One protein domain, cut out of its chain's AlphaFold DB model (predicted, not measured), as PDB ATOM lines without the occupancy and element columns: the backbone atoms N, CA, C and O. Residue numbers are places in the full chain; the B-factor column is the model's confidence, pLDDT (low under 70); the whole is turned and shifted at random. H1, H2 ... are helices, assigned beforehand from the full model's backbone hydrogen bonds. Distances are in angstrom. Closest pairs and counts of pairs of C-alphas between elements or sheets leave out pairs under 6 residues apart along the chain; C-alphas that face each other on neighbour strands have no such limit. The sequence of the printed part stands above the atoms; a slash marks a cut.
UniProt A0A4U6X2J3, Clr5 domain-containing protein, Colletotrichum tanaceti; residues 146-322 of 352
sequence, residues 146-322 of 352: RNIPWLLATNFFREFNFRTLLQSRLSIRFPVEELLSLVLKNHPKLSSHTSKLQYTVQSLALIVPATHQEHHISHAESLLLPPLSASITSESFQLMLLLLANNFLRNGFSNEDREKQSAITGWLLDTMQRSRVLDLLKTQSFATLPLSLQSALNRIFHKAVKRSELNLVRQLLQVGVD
ATOM      1  N   ARG A 146     412.884 412.213 378.207       66.56
ATOM      2  CA  ARG A 146     414.110 412.966 377.887       66.56
ATOM      3  C   ARG A 146     414.933 413.361 379.116       66.56
ATOM      4  O   ARG A 146     416.145 413.459 379.000       66.56
ATOM      5  N   ASN A 147     414.295 413.530 380.276       78.31
ATOM      6  CA  ASN A 147     414.958 413.988 381.499       78.31
ATOM      7  C   ASN A 147     415.126 412.887 382.552       78.31
ATOM      8  O   ASN A 147     415.491 413.178 383.688       78.31
ATOM      9  N   ILE A 148     414.866 411.618 382.208       84.88
ATOM     10  CA  ILE A 148     415.110 410.515 383.142       84.88
ATOM     11  C   ILE A 148     416.628 410.421 383.382       84.88
ATOM     12  O   ILE A 148     417.364 410.150 382.427       84.88
ATOM     13  N   PRO A 149     417.113 410.567 384.634       87.94
ATOM     14  CA  PRO A 149     418.544 410.574 384.948       87.94
ATOM     15  C   PRO A 149     419.323 409.381 384.388       87.94
ATOM     16  O   PRO A 149     420.445 409.531 383.904       87.94
ATOM     17  N   TRP A 150     418.704 408.198 384.413       88.31
ATOM     18  CA  TRP A 150     419.304 406.990 383.866       88.31
ATOM     19  C   TRP A 150     419.412 407.027 382.339       88.31
ATOM     20  O   TRP A 150     420.435 406.625 381.797       88.31
ATOM     21  N   LEU A 151     418.404 407.547 381.631       86.44
ATOM     22  CA  LEU A 151     418.456 407.633 380.170       86.44
ATOM     23  C   LEU A 151     419.530 408.628 379.708       86.44
ATOM     24  O   LEU A 151     420.272 408.330 378.772       86.44
ATOM     25  N   LEU A 152     419.700 409.743 380.427       88.44
ATOM     26  CA  LEU A 152     420.821 410.666 380.218       88.44
ATOM     27  C   LEU A 152     422.175 409.970 380.431       88.44
ATOM     28  O   LEU A 152     423.079 410.123 379.611       88.44
ATOM     29  N   ALA A 153     422.297 409.135 381.469       88.06
ATOM     30  CA  ALA A 153     423.491 408.313 381.686       88.06
ATOM     31  C   ALA A 153     423.741 407.330 380.532       88.06
ATOM     32  O   ALA A 153     424.866 407.224 380.053       88.06
ATOM     33  N   THR A 154     422.704 406.660 380.019       85.88
ATOM     34  CA  THR A 154     422.863 405.742 378.877       85.88
ATOM     35  C   THR A 154     423.291 406.439 377.587       85.88
ATOM     36  O   THR A 154     424.075 405.870 376.826       85.88
ATOM     37  N   ASN A 155     422.831 407.672 377.351       87.44
ATOM     38  CA  ASN A 155     423.278 408.477 376.216       87.44
ATOM     39  C   ASN A 155     424.751 408.861 376.372       87.44
ATOM     40  O   ASN A 155     425.532 408.613 375.459       87.44
ATOM     41  N   PHE A 156     425.147 409.325 377.560       88.69
ATOM     42  CA  PHE A 156     426.544 409.611 377.885       88.69
ATOM     43  C   PHE A 156     427.447 408.387 377.640       88.69
ATOM     44  O   PHE A 156     428.475 408.477 376.973       88.69
ATOM     45  N   PHE A 157     427.042 407.194 378.092       86.50
ATOM     46  CA  PHE A 157     427.820 405.971 377.856       86.50
ATOM     47  C   PHE A 157     427.997 405.642 376.370       86.50
ATOM     48  O   PHE A 157     429.035 405.101 375.971       86.50
ATOM     49  N   ARG A 158     426.988 405.958 375.551       84.31
ATOM     50  CA  ARG A 158     427.022 405.762 374.101       84.31
ATOM     51  C   ARG A 158     427.929 406.780 373.417       84.31
ATOM     52  O   ARG A 158     428.748 406.372 372.599       84.31
ATOM     53  N   GLU A 159     427.802 408.057 373.766       86.81
ATOM     54  CA  GLU A 159     428.603 409.161 373.219       86.81
ATOM     55  C   GLU A 159     430.099 408.926 373.431       86.81
ATOM     56  O   GLU A 159     430.886 409.032 372.493       86.81
ATOM     57  N   PHE A 160     430.482 408.489 374.631       83.81
ATOM     58  CA  PHE A 160     431.879 408.224 374.979       83.81
ATOM     59  C   PHE A 160     432.324 406.775 374.736       83.81
ATOM     60  O   PHE A 160     433.393 406.367 375.191       83.81
ATOM     61  N   ASN A 161     431.512 405.977 374.033       80.50
ATOM     62  CA  ASN A 161     431.812 404.599 373.647       80.50
ATOM     63  C   ASN A 161     432.393 403.758 374.803       80.50
ATOM     64  O   ASN A 161     433.447 403.123 374.680       80.50
ATOM     65  N   PHE A 162     431.688 403.743 375.940       78.62
ATOM     66  CA  PHE A 162     432.118 403.083 377.184       78.62
ATOM     67  C   PHE A 162     432.548 401.628 376.997       78.62
ATOM     68  O   PHE A 162     433.414 401.126 377.712       78.62
ATOM     69  N   ARG A 163     431.975 400.946 376.003       74.06
ATOM     70  CA  ARG A 163     432.372 399.594 375.614       74.06
ATOM     71  C   ARG A 163     433.871 399.487 375.325       74.06
ATOM     72  O   ARG A 163     434.479 398.505 375.727       74.06
ATOM     73  N   THR A 164     434.471 400.477 374.671       74.94
ATOM     74  CA  THR A 164     435.915 400.483 374.376       74.94
ATOM     75  C   THR A 164     436.771 400.769 375.609       74.94
ATOM     76  O   THR A 164     437.862 400.225 375.744       74.94
ATOM     77  N   LEU A 165     436.259 401.557 376.557       76.81
ATOM     78  CA  LEU A 165     436.947 401.867 377.816       76.81
ATOM     79  C   LEU A 165     437.018 400.660 378.757       76.81
ATOM     80  O   LEU A 165     437.965 400.541 379.537       76.81
ATOM     81  N   LEU A 166     436.029 399.769 378.657       73.44
ATOM     82  CA  LEU A 166     435.931 398.520 379.413       73.44
ATOM     83  C   LEU A 166     436.636 397.335 378.725       73.44
ATOM     84  O   LEU A 166     436.796 396.292 379.346       73.44
ATOM     85  N   GLN A 167     437.087 397.482 377.470       63.25
ATOM     86  CA  GLN A 167     437.792 396.439 376.702       63.25
ATOM     87  C   GLN A 167     439.234 396.170 377.171       63.25
ATOM     88  O   GLN A 167     439.948 395.395 376.524       63.25
ATOM     89  N   SER A 168     439.695 396.759 378.285       53.56
ATOM     90  CA  SER A 168     440.920 396.268 378.920       53.56
ATOM     91  C   SER A 168     440.742 394.774 379.238       53.56
ATOM     92  O   SER A 168     439.631 394.313 379.485       53.56
ATOM     93  N   ARG A 169     441.822 393.981 379.136       51.47
ATOM     94  CA  ARG A 169     441.829 392.516 379.344       51.47
ATOM     95  C   ARG A 169     441.535 392.162 380.808       51.47
ATOM     96  O   ARG A 169     442.396 391.674 381.533       51.47
ATOM     97  N   LEU A 170     440.337 392.476 381.266       55.31
ATOM     98  CA  LEU A 170     439.869 392.233 382.611       55.31
ATOM     99  C   LEU A 170     439.290 390.833 382.618       55.31
ATOM    100  O   LEU A 170     438.156 390.622 382.215       55.31
ATOM    101  N   SER A 171     440.091 389.869 383.060       58.84
ATOM    102  CA  SER A 171     439.625 388.515 383.363       58.84
ATOM    103  C   SER A 171     438.901 388.494 384.715       58.84
ATOM    104  O   SER A 171     439.239 387.695 385.584       58.84
ATOM    105  N   ILE A 172     437.957 389.415 384.938       63.88
ATOM    106  CA  ILE A 172     437.212 389.496 386.199       63.88
ATOM    107  C   ILE A 172     435.853 388.839 385.989       63.88
ATOM    108  O   ILE A 172     434.994 389.354 385.274       63.88
ATOM    109  N   ARG A 173     435.639 387.696 386.646       71.69
ATOM    110  CA  ARG A 173     434.365 386.973 386.600       71.69
ATOM    111  C   ARG A 173     433.233 387.870 387.101       71.69
ATOM    112  O   ARG A 173     433.225 388.262 388.262       71.69
ATOM    113  N   PHE A 174     432.270 388.153 386.228       73.81
ATOM    114  CA  PHE A 174     431.067 388.898 386.584       73.81
ATOM    115  C   PHE A 174     430.180 388.080 387.546       73.81
ATOM    116  O   PHE A 174     429.830 386.943 387.209       73.81
ATOM    117  N   PRO A 175     429.813 388.622 388.726       75.31
ATOM    118  CA  PRO A 175     429.026 387.918 389.739       75.31
ATOM    119  C   PRO A 175     427.526 387.944 389.392       75.31
ATOM    120  O   PRO A 175     426.716 388.596 390.055       75.31
ATOM    121  N   VAL A 176     427.157 387.294 388.280       75.62
ATOM    122  CA  VAL A 176     425.784 387.331 387.756       75.62
ATOM    123  C   VAL A 176     424.786 386.662 388.695       75.62
ATOM    124  O   VAL A 176     423.702 387.194 388.893       75.62
ATOM    125  N   GLU A 177     425.137 385.531 389.308       75.00
ATOM    126  CA  GLU A 177     424.214 384.790 390.174       75.00
ATOM    127  C   GLU A 177     423.989 385.528 391.501       75.00
ATOM    128  O   GLU A 177     422.872 385.603 392.016       75.00
ATOM    129  N   GLU A 178     425.033 386.155 392.036       78.69
ATOM    130  CA  GLU A 178     424.961 387.021 393.208       78.69
ATOM    131  C   GLU A 178     424.105 388.260 392.911       78.69
ATOM    132  O   GLU A 178     423.249 388.626 393.717       78.69
ATOM    133  N   LEU A 179     424.275 388.875 391.734       77.25
ATOM    134  CA  LEU A 179     423.466 390.016 391.301       77.25
ATOM    135  C   LEU A 179     422.005 389.622 391.126       77.25
ATOM    136  O   LEU A 179     421.122 390.282 391.669       77.25
ATOM    137  N   LEU A 180     421.739 388.544 390.396       75.50
ATOM    138  CA  LEU A 180     420.384 388.072 390.156       75.50
ATOM    139  C   LEU A 180     419.709 387.661 391.468       75.50
ATOM    140  O   LEU A 180     418.563 388.030 391.697       75.50
ATOM    141  N   SER A 181     420.406 386.977 392.376       76.75
ATOM    142  CA  SER A 181     419.831 386.614 393.678       76.75
ATOM    143  C   SER A 181     419.531 387.829 394.561       76.75
ATOM    144  O   SER A 181     418.461 387.875 395.164       76.75
ATOM    145  N   LEU A 182     420.400 388.845 394.597       74.50
ATOM    146  CA  LEU A 182     420.182 390.053 395.402       74.50
ATOM    147  C   LEU A 182     419.096 390.968 394.847       74.50
ATOM    148  O   LEU A 182     418.255 391.473 395.591       74.50
ATOM    149  N   VAL A 183     419.135 391.208 393.539       70.44
ATOM    150  CA  VAL A 183     418.221 392.138 392.873       70.44
ATOM    151  C   VAL A 183     416.833 391.520 392.770       70.44
ATOM    152  O   VAL A 183     415.833 392.231 392.838       70.44
ATOM    153  N   LEU A 184     416.764 390.195 392.632       69.69
ATOM    154  CA  LEU A 184     415.517 389.511 392.328       69.69
ATOM    155  C   LEU A 184     414.925 388.772 393.522       69.69
ATOM    156  O   LEU A 184     413.761 388.394 393.432       69.69
ATOM    157  N   LYS A 185     415.675 388.626 394.633       60.12
ATOM    158  CA  LYS A 185     415.329 388.060 395.965       60.12
ATOM    159  C   LYS A 185     414.648 386.684 395.997       60.12
ATOM    160  O   LYS A 185     414.598 386.051 397.037       60.12
ATOM    161  N   ASN A 186     414.160 386.219 394.861       52.44
ATOM    162  CA  ASN A 186     413.284 385.091 394.629       52.44
ATOM    163  C   ASN A 186     413.508 384.628 393.192       52.44
ATOM    164  O   ASN A 186     412.537 384.417 392.469       52.44
ATOM    165  N   HIS A 187     414.761 384.477 392.743       53.56
ATOM    166  CA  HIS A 187     414.968 383.554 391.636       53.56
ATOM    167  C   HIS A 187     414.461 382.213 392.162       53.56
ATOM    168  O   HIS A 187     415.094 381.644 393.059       53.56
ATOM    169  N   PRO A 188     413.311 381.701 391.683       51.44
ATOM    170  CA  PRO A 188     412.971 380.333 392.004       51.44
ATOM    171  C   PRO A 188     414.159 379.497 391.516       51.44
ATOM    172  O   PRO A 188     414.866 379.915 390.589       51.44
ATOM    173  N   LYS A 189     414.399 378.328 392.111       57.34
ATOM    174  CA  LYS A 189     415.303 377.325 391.532       57.34
ATOM    175  C   LYS A 189     414.704 376.868 390.189       57.34
ATOM    176  O   LYS A 189     414.108 375.805 390.081       57.34
ATOM    177  N   LEU A 190     414.743 377.746 389.191       60.84
ATOM    178  CA  LEU A 190     414.180 377.581 387.868       60.84
ATOM    179  C   LEU A 190     415.160 376.693 387.124       60.84
ATOM    180  O   LEU A 190     416.304 377.082 386.892       60.84
ATOM    181  N   SER A 191     414.707 375.491 386.792       62.75
ATOM    182  CA  SER A 191     415.522 374.477 386.129       62.75
ATOM    183  C   SER A 191     415.851 374.841 384.678       62.75
ATOM    184  O   SER A 191     416.942 374.528 384.218       62.75
ATOM    185  N   SER A 192     414.947 375.532 383.969       75.06
ATOM    186  CA  SER A 192     415.101 375.825 382.532       75.06
ATOM    187  C   SER A 192     415.677 377.215 382.234       75.06
ATOM    188  O   SER A 192     415.301 378.200 382.881       75.06
ATOM    189  N   HIS A 193     416.520 377.315 381.194       77.88
ATOM    190  CA  HIS A 193     417.048 378.588 380.674       77.88
ATOM    191  C   HIS A 193     415.921 379.530 380.238       77.88
ATOM    192  O   HIS A 193     415.910 380.695 380.625       77.88
ATOM    193  N   THR A 194     414.909 378.998 379.543       79.81
ATOM    194  CA  THR A 194     413.682 379.718 379.151       79.81
ATOM    195  C   THR A 194     413.046 380.448 380.338       79.81
ATOM    196  O   THR A 194     412.745 381.639 380.264       79.81
ATOM    197  N   SER A 195     412.848 379.750 381.463       77.81
ATOM    198  CA  SER A 195     412.221 380.348 382.643       77.81
ATOM    199  C   SER A 195     413.106 381.394 383.311       77.81
ATOM    200  O   SER A 195     412.594 382.444 383.699       77.81
ATOM    201  N   LYS A 196     414.416 381.132 383.427       78.25
ATOM    202  CA  LYS A 196     415.374 382.114 383.954       78.25
ATOM    203  C   LYS A 196     415.350 383.385 383.107       78.25
ATOM    204  O   LYS A 196     415.175 384.467 383.654       78.25
ATOM    205  N   LEU A 197     415.409 383.240 381.783       80.88
ATOM    206  CA  LEU A 197     415.366 384.346 380.833       80.88
ATOM    207  C   LEU A 197     414.079 385.152 380.942       80.88
ATOM    208  O   LEU A 197     414.127 386.373 381.081       80.88
ATOM    209  N   GLN A 198     412.929 384.485 380.942       81.88
ATOM    210  CA  GLN A 198     411.646 385.167 381.060       81.88
ATOM    211  C   GLN A 198     411.518 385.947 382.377       81.88
ATOM    212  O   GLN A 198     411.019 387.074 382.372       81.88
ATOM    213  N   TYR A 199     411.998 385.377 383.482       80.06
ATOM    214  CA  TYR A 199     411.996 386.042 384.780       80.06
ATOM    215  C   TYR A 199     412.949 387.243 384.810       80.06
ATOM    216  O   TYR A 199     412.535 388.341 385.175       80.06
ATOM    217  N   THR A 200     414.189 387.089 384.339       79.19
ATOM    218  CA  THR A 200     415.161 388.189 384.281       79.19
ATOM    219  C   THR A 200     414.665 389.335 383.399       79.19
ATOM    220  O   THR A 200     414.775 390.489 383.801       79.19
ATOM    221  N   VAL A 201     414.041 389.055 382.248       81.00
ATOM    222  CA  VAL A 201     413.428 390.099 381.402       81.00
ATOM    223  C   VAL A 201     412.335 390.857 382.149       81.00
ATOM    224  O   VAL A 201     412.290 392.085 382.083       81.00
ATOM    225  N   GLN A 202     411.446 390.143 382.847       79.38
ATOM    226  CA  GLN A 202     410.370 390.768 383.614       79.38
ATOM    227  C   GLN A 202     410.931 391.674 384.708       79.38
ATOM    228  O   GLN A 202     410.449 392.788 384.893       79.38
ATOM    229  N   SER A 203     411.976 391.227 385.388       78.38
ATOM    230  CA  SER A 203     412.587 391.994 386.458       78.38
ATOM    231  C   SER A 203     413.379 393.199 385.964       78.38
ATOM    232  O   SER A 203     413.265 394.281 386.533       78.38
ATOM    233  N   LEU A 204     414.130 393.062 384.866       79.75
ATOM    234  CA  LEU A 204     414.799 394.203 384.241       79.75
ATOM    235  C   LEU A 204     413.790 395.248 383.765       79.75
ATOM    236  O   LEU A 204     414.073 396.434 383.880       79.75
ATOM    237  N   ALA A 205     412.609 394.840 383.296       79.06
ATOM    238  CA  ALA A 205     411.550 395.774 382.915       79.06
ATOM    239  C   ALA A 205     410.964 396.561 384.106       79.06
ATOM    240  O   ALA A 205     410.365 397.611 383.891       79.06
ATOM    241  N   LEU A 206     411.122 396.073 385.344       78.25
ATOM    242  CA  LEU A 206     410.706 396.787 386.557       78.25
ATOM    243  C   LEU A 206     411.774 397.764 387.065       78.25
ATOM    244  O   LEU A 206     411.437 398.748 387.714       78.25
ATOM    245  N   ILE A 207     413.052 397.475 386.806       78.00
ATOM    246  CA  ILE A 207     414.181 398.180 387.430       78.00
ATOM    247  C   ILE A 207     414.865 399.139 386.460       78.00
ATOM    248  O   ILE A 207     415.299 400.213 386.864       78.00
ATOM    249  N   VAL A 208     414.992 398.750 385.191       79.31
ATOM    250  CA  VAL A 208     415.717 399.502 384.166       79.31
ATOM    251  C   VAL A 208     414.717 400.330 383.366       79.31
ATOM    252  O   VAL A 208     413.926 399.758 382.618       79.31
ATOM    253  N   PRO A 209     414.759 401.670 383.435       77.06
ATOM    254  CA  PRO A 209     414.056 402.497 382.468       77.06
ATOM    255  C   PRO A 209     414.679 402.269 381.087       77.06
ATOM    256  O   PRO A 209     415.871 402.515 380.896       77.06
ATOM    257  N   ALA A 210     413.896 401.804 380.116       69.69
ATOM    258  CA  ALA A 210     414.330 401.716 378.727       69.69
ATOM    259  C   ALA A 210     413.322 402.404 377.811       69.69
ATOM    260  O   ALA A 210     412.114 402.321 378.020       69.69
ATOM    261  N   THR A 211     413.835 403.045 376.762       64.25
ATOM    262  CA  THR A 211     413.008 403.624 375.695       64.25
ATOM    263  C   THR A 211     412.243 402.549 374.925       64.25
ATOM    264  O   THR A 211     411.128 402.792 374.482       64.25
ATOM    265  N   HIS A 212     412.822 401.350 374.809       63.41
ATOM    266  CA  HIS A 212     412.226 400.206 374.128       63.41
ATOM    267  C   HIS A 212     412.344 398.959 375.001       63.41
ATOM    268  O   HIS A 212     413.435 398.598 375.447       63.41
ATOM    269  N   GLN A 213     411.229 398.254 375.213       61.44
ATOM    270  CA  GLN A 213     411.210 397.044 376.043       61.44
ATOM    271  C   GLN A 213     411.988 395.866 375.431       61.44
ATOM    272  O   GLN A 213     412.350 394.934 376.151       61.44
ATOM    273  N   GLU A 214     412.259 395.908 374.124       63.91
ATOM    274  CA  GLU A 214     413.111 394.942 373.420       63.91
ATOM    275  C   GLU A 214     414.558 394.994 373.918       63.91
ATOM    276  O   GLU A 214     415.229 393.964 373.969       63.91
ATOM    277  N   HIS A 215     415.003 396.149 374.427       70.00
ATOM    278  CA  HIS A 215     416.305 396.251 375.069       70.00
ATOM    279  C   HIS A 215     416.394 395.310 376.274       70.00
ATOM    280  O   HIS A 215     417.415 394.651 376.432       70.00
ATOM    281  N   HIS A 216     415.340 395.147 377.084       75.19
ATOM    282  CA  HIS A 216     415.390 394.234 378.238       75.19
ATOM    283  C   HIS A 216     415.632 392.780 377.835       75.19
ATOM    284  O   HIS A 216     416.264 392.049 378.590       75.19
ATOM    285  N   ILE A 217     415.161 392.367 376.653       75.06
ATOM    286  CA  ILE A 217     415.406 391.022 376.122       75.06
ATOM    287  C   ILE A 217     416.894 390.856 375.827       75.06
ATOM    288  O   ILE A 217     417.516 389.929 376.335       75.06
ATOM    289  N   SER A 218     417.487 391.797 375.089       73.75
ATOM    290  CA  SER A 218     418.920 391.767 374.780       73.75
ATOM    291  C   SER A 218     419.794 391.838 376.037       73.75
ATOM    292  O   SER A 218     420.779 391.111 376.132       73.75
ATOM    293  N   HIS A 219     419.419 392.661 377.023       74.50
ATOM    294  CA  HIS A 219     420.147 392.766 378.291       74.50
ATOM    295  C   HIS A 219     420.038 391.469 379.103       74.50
ATOM    296  O   HIS A 219     421.050 390.973 379.587       74.50
ATOM    297  N   ALA A 220     418.846 390.875 379.215       78.50
ATOM    298  CA  ALA A 220     418.664 389.617 379.936       78.50
ATOM    299  C   ALA A 220     419.409 388.454 379.268       78.50
ATOM    300  O   ALA A 220     420.032 387.653 379.960       78.50
ATOM    301  N   GLU A 221     419.398 388.379 377.935       75.50
ATOM    302  CA  GLU A 221     420.202 387.397 377.208       75.50
ATOM    303  C   GLU A 221     421.698 387.625 377.431       75.50
ATOM    304  O   GLU A 221     422.423 386.672 377.688       75.50
ATOM    305  N   SER A 222     422.167 388.876 377.409       73.12
ATOM    306  CA  SER A 222     423.572 389.175 377.702       73.12
ATOM    307  C   SER A 222     423.991 388.781 379.120       73.12
ATOM    308  O   SER A 222     425.168 388.495 379.322       73.12
ATOM    309  N   LEU A 223     423.074 388.802 380.093       73.62
ATOM    310  CA  LEU A 223     423.359 388.400 381.472       73.62
ATOM    311  C   LEU A 223     423.368 386.875 381.634       73.62
ATOM    312  O   LEU A 223     424.221 386.346 382.333       73.62
ATOM    313  N   LEU A 224     422.410 386.174 381.020       73.75
ATOM    314  CA  LEU A 224     422.164 384.752 381.287       73.75
ATOM    315  C   LEU A 224     422.872 383.784 380.345       73.75
ATOM    316  O   LEU A 224     422.980 382.603 380.670       73.75
ATOM    317  N   LEU A 225     423.299 384.229 379.164       66.62
ATOM    318  CA  LEU A 225     424.044 383.352 378.268       66.62
ATOM    319  C   LEU A 225     425.374 382.953 378.933       66.62
ATOM    320  O   LEU A 225     426.029 383.815 379.525       66.62
ATOM    321  N   PRO A 226     425.776 381.663 378.855       54.00
ATOM    322  CA  PRO A 226     427.017 381.187 379.455       54.00
ATOM    323  C   PRO A 226     428.154 382.077 378.981       54.00
ATOM    324  O   PRO A 226     428.148 382.475 377.809       54.00
ATOM    325  N   PRO A 227     429.062 382.432 379.904       47.47
ATOM    326  CA  PRO A 227     429.778 383.687 379.883       47.47
ATOM    327  C   PRO A 227     430.291 383.957 378.475       47.47
ATOM    328  O   PRO A 227     431.173 383.247 377.985       47.47
ATOM    329  N   LEU A 228     429.767 385.030 377.855       49.97
ATOM    330  CA  LEU A 228     430.638 385.890 377.057       49.97
ATOM    331  C   LEU A 228     431.922 385.949 377.871       49.97
ATOM    332  O   LEU A 228     431.815 386.211 379.072       49.97
ATOM    333  N   SER A 229     433.052 385.546 377.277       42.62
ATOM    334  CA  SER A 229     434.374 385.490 377.916       42.62
ATOM    335  C   SER A 229     434.468 386.480 379.064       42.62
ATOM    336  O   SER A 229     433.958 387.575 378.888       42.62
ATOM    337  N   ALA A 230     435.146 386.155 380.161       44.38
ATOM    338  CA  ALA A 230     435.343 386.973 381.368       44.38
ATOM    339  C   ALA A 230     435.553 388.515 381.225       44.38
ATOM    340  O   ALA A 230     435.664 389.191 382.235       44.38
ATOM    341  N   SER A 231     435.601 389.086 380.020       48.78
ATOM    342  CA  SER A 231     435.315 390.473 379.670       48.78
ATOM    343  C   SER A 231     433.952 390.989 380.153       48.78
ATOM    344  O   SER A 231     432.884 390.488 379.797       48.78
ATOM    345  N   ILE A 232     434.019 392.095 380.880       56.03
ATOM    346  CA  ILE A 232     432.906 392.975 381.223       56.03
ATOM    347  C   ILE A 232     432.140 393.387 379.956       56.03
ATOM    348  O   ILE A 232     432.699 394.032 379.065       56.03
ATOM    349  N   THR A 233     430.846 393.073 379.882       65.50
ATOM    350  CA  THR A 233     429.960 393.725 378.912       65.50
ATOM    351  C   THR A 233     429.605 395.114 379.437       65.50
ATOM    352  O   THR A 233     429.423 395.320 380.643       65.50
ATOM    353  N   SER A 234     429.540 396.098 378.538       73.81
ATOM    354  CA  SER A 234     429.195 397.472 378.920       73.81
ATOM    355  C   SER A 234     427.831 397.511 379.604       73.81
ATOM    356  O   SER A 234     427.638 398.229 380.577       73.81
ATOM    357  N   GLU A 235     426.924 396.660 379.146       75.31
ATOM    358  CA  GLU A 235     425.565 396.469 379.621       75.31
ATOM    359  C   GLU A 235     425.528 395.995 381.082       75.31
ATOM    360  O   GLU A 235     424.760 396.530 381.883       75.31
ATOM    361  N   SER A 236     426.393 395.049 381.461       75.69
ATOM    362  CA  SER A 236     426.494 394.559 382.842       75.69
ATOM    363  C   SER A 236     427.042 395.625 383.789       75.69
ATOM    364  O   SER A 236     426.505 395.825 384.879       75.69
ATOM    365  N   PHE A 237     428.073 396.361 383.362       79.50
ATOM    366  CA  PHE A 237     428.622 397.469 384.145       79.50
ATOM    367  C   PHE A 237     427.598 398.599 384.321       79.50
ATOM    368  O   PHE A 237     427.395 399.091 385.431       79.50
ATOM    369  N   GLN A 238     426.890 398.961 383.248       83.69
ATOM    370  CA  GLN A 238     425.802 399.937 383.286       83.69
ATOM    371  C   GLN A 238     424.696 399.505 384.256       83.69
ATOM    372  O   GLN A 238     424.308 400.285 385.125       83.69
ATOM    373  N   LEU A 239     424.232 398.253 384.181       81.50
ATOM    374  CA  LEU A 239     423.232 397.733 385.114       81.50
ATOM    375  C   LEU A 239     423.694 397.875 386.571       81.50
ATOM    376  O   LEU A 239     422.916 398.286 387.428       81.50
ATOM    377  N   MET A 240     424.964 397.597 386.860       81.31
ATOM    378  CA  MET A 240     425.501 397.759 388.210       81.31
ATOM    379  C   MET A 240     425.543 399.212 388.673       81.31
ATOM    380  O   MET A 240     425.179 399.489 389.817       81.31
ATOM    381  N   LEU A 241     425.918 400.147 387.797       87.19
ATOM    382  CA  LEU A 241     425.854 401.575 388.108       87.19
ATOM    383  C   LEU A 241     424.419 402.024 388.400       87.19
ATOM    384  O   LEU A 241     424.203 402.747 389.371       87.19
ATOM    385  N   LEU A 242     423.436 401.560 387.619       87.38
ATOM    386  CA  LEU A 242     422.019 401.835 387.865       87.38
ATOM    387  C   LEU A 242     421.584 401.323 389.241       87.38
ATOM    388  O   LEU A 242     420.966 402.061 390.013       87.38
ATOM    389  N   LEU A 243     421.887 400.058 389.538       84.56
ATOM    390  CA  LEU A 243     421.507 399.424 390.798       84.56
ATOM    391  C   LEU A 243     422.133 400.147 391.987       84.56
ATOM    392  O   LEU A 243     421.472 400.371 393.003       84.56
ATOM    393  N   LEU A 244     423.395 400.556 391.849       85.81
ATOM    394  CA  LEU A 244     424.089 401.308 392.876       85.81
ATOM    395  C   LEU A 244     423.462 402.694 393.062       85.81
ATOM    396  O   LEU A 244     423.088 403.024 394.185       85.81
ATOM    397  N   ALA A 245     423.277 403.464 391.984       86.38
ATOM    398  CA  ALA A 245     422.661 404.795 392.018       86.38
ATOM    399  C   ALA A 245     421.307 404.788 392.749       86.38
ATOM    400  O   ALA A 245     421.030 405.661 393.576       86.38
ATOM    401  N   ASN A 246     420.508 403.741 392.518       84.38
ATOM    402  CA  ASN A 246     419.170 403.568 393.083       84.38
ATOM    403  C   ASN A 246     419.130 402.772 394.398       84.38
ATOM    404  O   ASN A 246     418.066 402.319 394.804       84.38
ATOM    405  N   ASN A 247     420.255 402.619 395.109       80.25
ATOM    406  CA  ASN A 247     420.302 401.963 396.425       80.25
ATOM    407  C   ASN A 247     419.927 400.464 396.445       80.25
ATOM    408  O   ASN A 247     419.806 399.893 397.530       80.25
ATOM    409  N   PHE A 248     419.803 399.793 395.298       76.19
ATOM    410  CA  PHE A 248     419.436 398.369 395.254       76.19
ATOM    411  C   PHE A 248     420.512 397.449 395.855       76.19
ATOM    412  O   PHE A 248     420.212 396.325 396.241       76.19
ATOM    413  N   LEU A 249     421.751 397.936 395.994       72.88
ATOM    414  CA  LEU A 249     422.884 397.215 396.595       72.88
ATOM    415  C   LEU A 249     423.136 397.584 398.076       72.88
ATOM    416  O   LEU A 249     424.255 397.439 398.581       72.88
ATOM    417  N   ARG A 250     422.134 398.134 398.780       70.25
ATOM    418  CA  ARG A 250     422.253 398.521 400.199       70.25
ATOM    419  C   ARG A 250     422.232 397.290 401.114       70.25
ATOM    420  O   ARG A 250     421.502 396.345 400.844       70.25
ATOM    421  N   ASN A 251     423.032 397.345 402.188       62.09
ATOM    422  CA  ASN A 251     423.286 396.290 403.180       62.09
ATOM    423  C   ASN A 251     422.135 395.287 403.343       62.09
ATOM    424  O   ASN A 251     421.037 395.658 403.754       62.09
ATOM    425  N   GLY A 252     422.420 394.023 403.035       59.47
ATOM    426  CA  GLY A 252     421.507 392.914 403.276       59.47
ATOM    427  C   GLY A 252     421.231 392.704 404.766       59.47
ATOM    428  O   GLY A 252     422.096 392.950 405.616       59.47
ATOM    429  N   PHE A 253     420.016 392.245 405.073       58.72
ATOM    430  CA  PHE A 253     419.635 391.867 406.434       58.72
ATOM    431  C   PHE A 253     420.308 390.550 406.856       58.72
ATOM    432  O   PHE A 253     420.607 390.381 408.034       58.72
ATOM    433  N   SER A 254     420.592 389.654 405.901       73.81
ATOM    434  CA  SER A 254     421.255 388.364 406.132       73.81
ATOM    435  C   SER A 254     422.768 388.416 405.862       73.81
ATOM    436  O   SER A 254     423.249 389.263 405.104       73.81
ATOM    437  N   ASN A 255     423.530 387.490 406.457       74.00
ATOM    438  CA  ASN A 255     424.966 387.339 406.180       74.00
ATOM    439  C   ASN A 255     425.232 386.928 404.722       74.00
ATOM    440  O   ASN A 255     426.140 387.465 404.095       74.00
ATOM    441  N   GLU A 256     424.388 386.065 404.156       77.19
ATOM    442  CA  GLU A 256     424.488 385.627 402.759       77.19
ATOM    443  C   GLU A 256     424.329 386.805 401.780       77.19
ATOM    444  O   GLU A 256     425.094 386.952 400.825       77.19
ATOM    445  N   ASP A 257     423.381 387.709 402.045       75.62
ATOM    446  CA  ASP A 257     423.210 388.913 401.231       75.62
ATOM    447  C   ASP A 257     424.424 389.846 401.332       75.62
ATOM    448  O   ASP A 257     424.798 390.488 400.349       75.62
ATOM    449  N   ARG A 258     425.068 389.928 402.505       77.69
ATOM    450  CA  ARG A 258     426.279 390.743 402.695       77.69
ATOM    451  C   ARG A 258     427.464 390.189 401.906       77.69
ATOM    452  O   ARG A 258     428.193 390.976 401.301       77.69
ATOM    453  N   GLU A 259     427.637 388.870 401.858       79.88
ATOM    454  CA  GLU A 259     428.680 388.220 401.053       79.88
ATOM    455  C   GLU A 259     428.474 388.469 399.558       79.88
ATOM    456  O   GLU A 259     429.377 388.960 398.876       79.88
ATOM    457  N   LYS A 260     427.250 388.248 399.063       81.06
ATOM    458  CA  LYS A 260     426.872 388.545 397.673       81.06
ATOM    459  C   LYS A 260     427.127 390.014 397.325       81.06
ATOM    460  O   LYS A 260     427.688 390.330 396.277       81.06
ATOM    461  N   GLN A 261     426.784 390.934 398.229       79.69
ATOM    462  CA  GLN A 261     427.045 392.365 398.043       79.69
ATOM    463  C   GLN A 261     428.536 392.685 398.029       79.69
ATOM    464  O   GLN A 261     428.963 393.575 397.289       79.69
ATOM    465  N   SER A 262     429.331 391.982 398.835       82.56
ATOM    466  CA  SER A 262     430.783 392.120 398.858       82.56
ATOM    467  C   SER A 262     431.402 391.677 397.529       82.56
ATOM    468  O   SER A 262     432.248 392.395 396.990       82.56
ATOM    469  N   ALA A 263     430.929 390.571 396.949       83.56
ATOM    470  CA  ALA A 263     431.367 390.104 395.634       83.56
ATOM    471  C   ALA A 263     431.049 391.130 394.529       83.56
ATOM    472  O   ALA A 263     431.936 391.526 393.775       83.56
ATOM    473  N   ILE A 264     429.811 391.638 394.490       82.38
ATOM    474  CA  ILE A 264     429.383 392.663 393.521       82.38
ATOM    475  C   ILE A 264     430.174 393.959 393.697       82.38
ATOM    476  O   ILE A 264     430.647 394.540 392.722       82.38
ATOM    477  N   THR A 265     430.336 394.420 394.939       83.00
ATOM    478  CA  THR A 265     431.087 395.649 395.221       83.00
ATOM    479  C   THR A 265     432.542 395.485 394.792       83.00
ATOM    480  O   THR A 265     433.047 396.352 394.094       83.00
ATOM    481  N   GLY A 266     433.196 394.369 395.130       84.81
ATOM    482  CA  GLY A 266     434.586 394.112 394.734       84.81
ATOM    483  C   GLY A 266     434.772 394.102 393.231       84.81
ATOM    484  O   GLY A 266     435.615 394.832 392.722       84.81
ATOM    485  N   TRP A 267     433.898 393.391 392.518       86.25
ATOM    486  CA  TRP A 267     433.915 393.398 391.061       86.25
ATOM    487  C   TRP A 267     433.802 394.816 390.483       86.25
ATOM    488  O   TRP A 267     434.519 395.146 389.536       86.25
ATOM    489  N   LEU A 268     432.930 395.667 391.041       86.00
ATOM    490  CA  LEU A 268     432.735 397.037 390.552       86.00
ATOM    491  C   LEU A 268     433.985 397.894 390.751       86.00
ATOM    492  O   LEU A 268     434.384 398.603 389.827       86.00
ATOM    493  N   LEU A 269     434.576 397.840 391.947       86.56
ATOM    494  CA  LEU A 269     435.760 398.627 392.290       86.56
ATOM    495  C   LEU A 269     436.964 398.180 391.453       86.56
ATOM    496  O   LEU A 269     437.592 399.018 390.807       86.56
ATOM    497  N   ASP A 270     437.200 396.868 391.342       84.94
ATOM    498  CA  ASP A 270     438.259 396.306 390.496       84.94
ATOM    499  C   ASP A 270     438.081 396.697 389.023       84.94
ATOM    500  O   ASP A 270     439.037 397.064 388.336       84.94
ATOM    501  N   THR A 271     436.841 396.649 388.528       82.69
ATOM    502  CA  THR A 271     436.513 397.044 387.153       82.69
ATOM    503  C   THR A 271     436.765 398.533 386.923       82.69
ATOM    504  O   THR A 271     437.343 398.913 385.904       82.69
ATOM    505  N   MET A 272     436.374 399.394 387.866       84.31
ATOM    506  CA  MET A 272     436.629 400.833 387.777       84.31
ATOM    507  C   MET A 272     438.126 401.145 387.775       84.31
ATOM    508  O   MET A 272     438.568 401.909 386.923       84.31
ATOM    509  N   GLN A 273     438.905 400.525 388.665       84.12
ATOM    510  CA  GLN A 273     440.347 400.767 388.774       84.12
ATOM    511  C   GLN A 273     441.135 400.316 387.538       84.12
ATOM    512  O   GLN A 273     442.126 400.941 387.171       84.12
ATOM    513  N   ARG A 274     440.731 399.207 386.908       81.44
ATOM    514  CA  ARG A 274     441.481 398.601 385.797       81.44
ATOM    515  C   ARG A 274     440.946 398.977 384.409       81.44
ATOM    516  O   ARG A 274     441.443 398.481 383.390       81.44
ATOM    517  N   SER A 275     439.914 399.811 384.348       82.75
ATOM    518  CA  SER A 275     439.357 400.342 383.102       82.75
ATOM    519  C   SER A 275     439.808 401.781 382.871       82.75
ATOM    520  O   SER A 275     440.247 402.469 383.786       82.75
ATOM    521  N   ARG A 276     439.652 402.267 381.636       85.00
ATOM    522  CA  ARG A 276     439.930 403.674 381.284       85.00
ATOM    523  C   ARG A 276     438.760 404.612 381.600       85.00
ATOM    524  O   ARG A 276     438.739 405.757 381.160       85.00
ATOM    525  N   VAL A 277     437.751 404.124 382.327       85.25
ATOM    526  CA  VAL A 277     436.543 404.899 382.639       85.25
ATOM    527  C   VAL A 277     436.884 406.079 383.548       85.25
ATOM    528  O   VAL A 277     436.416 407.181 383.295       85.25
ATOM    529  N   LEU A 278     437.724 405.884 384.570       84.94
ATOM    530  CA  LEU A 278     438.111 406.971 385.479       84.94
ATOM    531  C   LEU A 278     438.927 408.056 384.773       84.94
ATOM    532  O   LEU A 278     438.737 409.232 385.065       84.94
ATOM    533  N   ASP A 279     439.775 407.683 383.814       87.12
ATOM    534  CA  ASP A 279     440.536 408.649 383.018       87.12
ATOM    535  C   ASP A 279     439.608 409.538 382.191       87.12
ATOM    536  O   ASP A 279     439.773 410.753 382.188       87.12
ATOM    537  N   LEU A 280     438.573 408.952 381.573       86.81
ATOM    538  CA  LEU A 280     437.533 409.732 380.905       86.81
ATOM    539  C   LEU A 280     436.820 410.658 381.897       86.81
ATOM    540  O   LEU A 280     436.664 411.844 381.619       86.81
ATOM    541  N   LEU A 281     436.385 410.138 383.047       86.88
ATOM    542  CA  LEU A 281     435.606 410.921 384.009       86.88
ATOM    543  C   LEU A 281     436.385 412.116 384.569       86.88
ATOM    544  O   LEU A 281     435.776 413.146 384.812       86.88
ATOM    545  N   LYS A 282     437.714 412.020 384.699       86.62
ATOM    546  CA  LYS A 282     438.575 413.150 385.097       86.62
ATOM    547  C   LYS A 282     438.597 414.286 384.075       86.62
ATOM    548  O   LYS A 282     438.866 415.422 384.440       86.62
ATOM    549  N   THR A 283     438.338 413.995 382.798       86.69
ATOM    550  CA  THR A 283     438.253 415.032 381.751       86.69
ATOM    551  C   THR A 283     436.920 415.777 381.759       86.69
ATOM    552  O   THR A 283     436.786 416.793 381.083       86.69
ATOM    553  N   GLN A 284     435.929 415.273 382.498       86.56
ATOM    554  CA  GLN A 284     434.588 415.838 382.572       86.56
ATOM    555  C   GLN A 284     434.395 416.551 383.911       86.56
ATOM    556  O   GLN A 284     434.934 416.138 384.933       86.56
ATOM    557  N   SER A 285     433.582 417.607 383.932       83.56
ATOM    558  CA  SER A 285     433.195 418.235 385.198       83.56
ATOM    559  C   SER A 285     432.157 417.369 385.909       83.56
ATOM    560  O   SER A 285     431.128 417.031 385.317       83.56
ATOM    561  N   PHE A 286     432.374 417.051 387.190       85.31
ATOM    562  CA  PHE A 286     431.436 416.254 387.990       85.31
ATOM    563  C   PHE A 286     429.997 416.791 387.924       85.31
ATOM    564  O   PHE A 286     429.055 416.020 387.751       85.31
ATOM    565  N   ALA A 287     429.830 418.118 387.976       85.25
ATOM    566  CA  ALA A 287     428.524 418.776 387.926       85.25
ATOM    567  C   ALA A 287     427.793 418.589 386.584       85.25
ATOM    568  O   ALA A 287     426.567 418.648 386.535       85.25
ATOM    569  N   THR A 288     428.537 418.344 385.501       86.69
ATOM    570  CA  THR A 288     427.988 418.116 384.153       86.69
ATOM    571  C   THR A 288     427.626 416.655 383.894       86.69
ATOM    572  O   THR A 288     426.940 416.353 382.918       86.69
ATOM    573  N   LEU A 289     428.051 415.736 384.769       89.19
ATOM    574  CA  LEU A 289     427.726 414.321 384.632       89.19
ATOM    575  C   LEU A 289     426.229 414.075 384.881       89.19
ATOM    576  O   LEU A 289     425.621 414.743 385.718       89.19
ATOM    577  N   PRO A 290     425.622 413.061 384.245       90.75
ATOM    578  CA  PRO A 290     424.247 412.665 384.535       90.75
ATOM    579  C   PRO A 290     424.035 412.340 386.023       90.75
ATOM    580  O   PRO A 290     424.858 411.663 386.639       90.75
ATOM    581  N   LEU A 291     422.895 412.744 386.597       89.31
ATOM    582  CA  LEU A 291     422.606 412.579 388.033       89.31
ATOM    583  C   LEU A 291     422.717 411.123 388.524       89.31
ATOM    584  O   LEU A 291     423.201 410.875 389.629       89.31
ATOM    585  N   SER A 292     422.318 410.139 387.708       90.38
ATOM    586  CA  SER A 292     422.503 408.720 388.052       90.38
ATOM    587  C   SER A 292     423.977 408.343 388.181       90.38
ATOM    588  O   SER A 292     424.328 407.562 389.062       90.38
ATOM    589  N   LEU A 293     424.844 408.913 387.340       90.38
ATOM    590  CA  LEU A 293     426.280 408.675 387.391       90.38
ATOM    591  C   LEU A 293     426.914 409.382 388.592       90.38
ATOM    592  O   LEU A 293     427.678 408.746 389.308       90.38
ATOM    593  N   GLN A 294     426.533 410.631 388.880       90.19
ATOM    594  CA  GLN A 294     426.964 411.331 390.098       90.19
ATOM    595  C   GLN A 294     426.601 410.526 391.357       90.19
ATOM    596  O   GLN A 294     427.455 410.250 392.198       90.19
ATOM    597  N   SER A 295     425.347 410.065 391.453       89.69
ATOM    598  CA  SER A 295     424.883 409.232 392.569       89.69
ATOM    599  C   SER A 295     425.650 407.911 392.665       89.69
ATOM    600  O   SER A 295     426.032 407.498 393.760       89.69
ATOM    601  N   ALA A 296     425.914 407.249 391.533       90.00
ATOM    602  CA  ALA A 296     426.720 406.035 391.513       90.00
ATOM    603  C   ALA A 296     428.151 406.304 392.004       90.00
ATOM    604  O   ALA A 296     428.601 405.614 392.913       90.00
ATOM    605  N   LEU A 297     428.836 407.325 391.479       90.00
ATOM    606  CA  LEU A 297     430.211 407.685 391.855       90.00
ATOM    607  C   LEU A 297     430.338 408.020 393.341       90.00
ATOM    608  O   LEU A 297     431.234 407.505 394.007       90.00
ATOM    609  N   ASN A 298     429.390 408.783 393.883       88.19
ATOM    610  CA  ASN A 298     429.306 409.064 395.315       88.19
ATOM    611  C   ASN A 298     429.287 407.770 396.129       88.19
ATOM    612  O   ASN A 298     430.031 407.592 397.089       88.19
ATOM    613  N   ARG A 299     428.478 406.797 395.722       86.44
ATOM    614  CA  ARG A 299     428.362 405.520 396.436       86.44
ATOM    615  C   ARG A 299     429.577 404.624 396.246       86.44
ATOM    616  O   ARG A 299     429.943 403.920 397.184       86.44
ATOM    617  N   ILE A 300     430.199 404.651 395.070       88.81
ATOM    618  CA  ILE A 300     431.476 403.975 394.814       88.81
ATOM    619  C   ILE A 300     432.531 404.532 395.764       88.81
ATOM    620  O   ILE A 300     433.197 403.751 396.434       88.81
ATOM    621  N   PHE A 301     432.605 405.855 395.914       87.62
ATOM    622  CA  PHE A 301     433.496 406.510 396.864       87.62
ATOM    623  C   PHE A 301     433.251 406.032 398.302       87.62
ATOM    624  O   PHE A 301     434.177 405.556 398.952       87.62
ATOM    625  N   HIS A 302     431.996 406.014 398.764       83.31
ATOM    626  CA  HIS A 302     431.653 405.478 400.089       83.31
ATOM    627  C   HIS A 302     432.114 404.025 400.283       83.31
ATOM    628  O   HIS A 302     432.567 403.646 401.362       83.31
ATOM    629  N   LYS A 303     431.953 403.179 399.259       85.31
ATOM    630  CA  LYS A 303     432.346 401.765 399.313       85.31
ATOM    631  C   LYS A 303     433.867 401.588 399.254       85.31
ATOM    632  O   LYS A 303     434.371 400.715 399.952       85.31
ATOM    633  N   ALA A 304     434.573 402.420 398.489       85.62
ATOM    634  CA  ALA A 304     436.030 402.431 398.397       85.62
ATOM    635  C   ALA A 304     436.673 402.873 399.722       85.62
ATOM    636  O   ALA A 304     437.597 402.219 400.195       85.62
ATOM    637  N   VAL A 305     436.124 403.912 400.366       84.06
ATOM    638  CA  VAL A 305     436.561 404.383 401.692       84.06
ATOM    639  C   VAL A 305     436.393 403.289 402.750       84.06
ATOM    640  O   VAL A 305     437.330 402.996 403.482       84.06
ATOM    641  N   LYS A 306     435.243 402.599 402.779       81.69
ATOM    642  CA  LYS A 306     435.004 401.467 403.700       81.69
ATOM    643  C   LYS A 306     435.948 400.279 403.513       81.69
ATOM    644  O   LYS A 306     436.056 399.454 404.410       81.69
ATOM    645  N   ARG A 307     436.542 400.141 402.329       81.19
ATOM    646  CA  ARG A 307     437.480 399.064 401.984       81.19
ATOM    647  C   ARG A 307     438.937 399.514 402.008       81.19
ATOM    648  O   ARG A 307     439.801 398.734 401.623       81.19
ATOM    649  N   SER A 308     439.201 400.753 402.420       82.12
ATOM    650  CA  SER A 308     440.541 401.341 402.444       82.12
ATOM    651  C   SER A 308     441.243 401.324 401.075       82.12
ATOM    652  O   SER A 308     442.467 401.246 400.986       82.12
ATOM    653  N   GLU A 309     440.490 401.436 399.973       82.81
ATOM    654  CA  GLU A 309     441.045 401.490 398.612       82.81
ATOM    655  C   GLU A 309     441.536 402.904 398.253       82.81
ATOM    656  O   GLU A 309     440.948 403.615 397.432       82.81
ATOM    657  N   LEU A 310     442.644 403.326 398.869       82.00
ATOM    658  CA  LEU A 310     443.167 404.699 398.794       82.00
ATOM    659  C   LEU A 310     443.436 405.192 397.363       82.00
ATOM    660  O   LEU A 310     443.208 406.363 397.054       82.00
ATOM    661  N   ASN A 311     443.882 404.303 396.468       85.38
ATOM    662  CA  ASN A 311     444.134 404.653 395.068       85.38
ATOM    663  C   ASN A 311     442.846 405.062 394.347       85.38
ATOM    664  O   ASN A 311     442.824 406.083 393.660       85.38
ATOM    665  N   LEU A 312     441.767 404.300 394.531       85.38
ATOM    666  CA  LEU A 312     440.477 404.606 393.923       85.38
ATOM    667  C   LEU A 312     439.857 405.861 394.542       85.38
ATOM    668  O   LEU A 312     439.361 406.712 393.811       85.38
ATOM    669  N   VAL A 313     439.958 406.019 395.867       85.88
ATOM    670  CA  VAL A 313     439.540 407.239 396.575       85.88
ATOM    671  C   VAL A 313     440.232 408.463 395.974       85.88
ATOM    672  O   VAL A 313     439.556 409.397 395.554       85.88
ATOM    673  N   ARG A 314     441.563 408.436 395.819       84.69
ATOM    674  CA  ARG A 314     442.327 409.537 395.209       84.69
ATOM    675  C   ARG A 314     441.871 409.846 393.783       84.69
ATOM    676  O   ARG A 314     441.741 411.012 393.422       84.69
ATOM    677  N   GLN A 315     441.623 408.820 392.971       86.81
ATOM    678  CA  GLN A 315     441.153 409.023 391.601       86.81
ATOM    679  C   GLN A 315     439.740 409.617 391.551       86.81
ATOM    680  O   GLN A 315     439.486 410.477 390.714       86.81
ATOM    681  N   LEU A 316     438.840 409.221 392.453       86.25
ATOM    682  CA  LEU A 316     437.486 409.780 392.545       86.25
ATOM    683  C   LEU A 316     437.486 411.235 393.030       86.25
ATOM    684  O   LEU A 316     436.689 412.038 392.550       86.25
ATOM    685  N   LEU A 317     438.419 411.606 393.911       86.12
ATOM    686  CA  LEU A 317     438.632 413.004 394.295       86.12
ATOM    687  C   LEU A 317     439.064 413.860 393.100       86.12
ATOM    688  O   LEU A 317     438.554 414.960 392.921       86.12
ATOM    689  N   GLN A 318     439.942 413.336 392.236       85.31
ATOM    690  CA  GLN A 318     440.341 414.017 390.996       85.31
ATOM    691  C   GLN A 318     439.183 414.177 390.001       85.31
ATOM    692  O   GLN A 318     439.182 415.128 389.229       85.31
ATOM    693  N   VAL A 319     438.199 413.272 390.021       86.69
ATOM    694  CA  VAL A 319     436.960 413.401 389.232       86.69
ATOM    695  C   VAL A 319     436.053 414.515 389.784       86.69
ATOM    696  O   VAL A 319     435.195 415.011 389.062       86.69
ATOM    697  N   GLY A 320     436.240 414.935 391.040       84.31
ATOM    698  CA  GLY A 320     435.430 415.967 391.695       84.31
ATOM    699  C   GLY A 320     434.312 415.421 392.587       84.31
ATOM    700  O   GLY A 320     433.343 416.130 392.846       84.31
ATOM    701  N   VAL A 321     434.418 414.169 393.053       85.06
ATOM    702  CA  VAL A 321     433.493 413.617 394.056       85.06
ATOM    703  C   VAL A 321     433.683 414.345 395.392       85.06
ATOM    704  O   VAL A 321     434.803 414.455 395.888       85.06
ATOM    705  N   ASP A 322     432.586 414.824 395.982       79.19
ATOM    706  CA  ASP A 322     432.623 415.578 397.241       79.19
ATOM    707  C   ASP A 322     433.046 414.706 398.440       79.19
ATOM    708  O   ASP A 322     432.461 413.661 398.731       79.19
TER     709      ASP A 322
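What this domain is: This is residues 146 to 322 of the 352 residues of the protein "Clr5 domain-containing protein" of Colletotrichum tanaceti (UniProt A0A4U6X2J3). A compact cluster of crossed helices is built round H6, which sits in the middle, with H3, H4 and H5 gathered at one end of the long axis and H8, H9 and H10 at the other. The longest helix, H7, passes on one side of H6, packing on H3 with residues 257 to 264 and reaching H9 with its later residues, while H1 lies on the other side of H6 and packs on the first residues of H9. The printed part has 177 residues with ten named helices, H1 to H10 in order along the chain, and no named strand; its class is all helix. The helix packing is mostly crossed, and H9 and H10 form a helical hairpin. The whole is compact, with a radius of gyration of the C-alphas of 15.8 A, and its outline is rounded, with spans of 47 by 38 by 30 A.

Where its parts are: H1 covers residues 149 to 159, beginning at C-alpha 149 at (418.544, 410.574, 384.948), and is 15.5 A long from first to last C-alpha. H2, residues 162 to 165, is 5.0 A long, and H3, residues 176 to 184, is 11.4 A long. H4, residues 193 to 207, is 20.9 A long. H5, residues 214 to 224, measures 15.7 A, and H6, residues 234 to 245, measures 16.4 A. H7, residues 255 to 274, runs 28.5 A from C-alpha 255 at (424.966, 387.339, 406.180). H8, residues 277 to 282, is 8.8 A long, and H9, residues 291 to 306, is 22.9 A long. H10, residues 310 to 319, is 14.3 A long and ends with C-alpha 319 at (436.960, 413.401, 389.232).

How they stand to each other: The hub is H9, touching four other helices. With residues 292 to 299 it touches residues 241 to 245 of H6, about perpendicular at 79 degrees; their closest C-alphas, Ala 245 and Ala 296, are 4.3 A apart. With residues 291 to 293 it touches H1, about perpendicular at 89 degrees, the closest C-alphas being Pro 149 and Ser 292 at 5.4 A. H9 and H10 touch at a shallow tilt of 25 degrees, opposite ways, closest at the C-alphas of Phe 301 and Val 313, 6.1 A. H7 and H9 only just touch, with 3 pairs of C-alphas within 8 A, the closest being Leu 269 and Ala 304 at 7.2 A. H8 touches H10 at a steep tilt of 53 degrees, with the C-alphas of Lys 282 and Val 319 closest at 4.4 A. H7 touches H3 at a steep tilt of 57 degrees, opposite ways, closest at the C-alphas of Lys 260 and Glu 178, 5.1 A. H6 touches H5 with residues 235 to 236 alone, closest at the C-alphas of Glu 235 and His 219, 6.7 A. H5 touches H4 at a steep tilt of 55 degrees, opposite ways, with the C-alphas of Ala 220 and Val 201 closest at 5.5 A. H2 touches no helix; it is close to but not clearly touching H6, with the C-alphas of Arg 163 and Ser 234 closest at 5.1 A. H4 and H10 are apart. Every O i to N i+4 pair is within hydrogen-bond range in H1 and H3 to H10, while H2 is too short for such a pair.

The domain as a whole: The two C-alphas farthest apart are those of Ser 191 and Ser 285, at 47.2 A. The printed part has no cut, and no link is long. The mean pLDDT of the printed part is 77.5; 32 residues are under 70, namely 146, 167 to 172, 184 to 191, 210 to 214, 225 to 233 and 251 to 253.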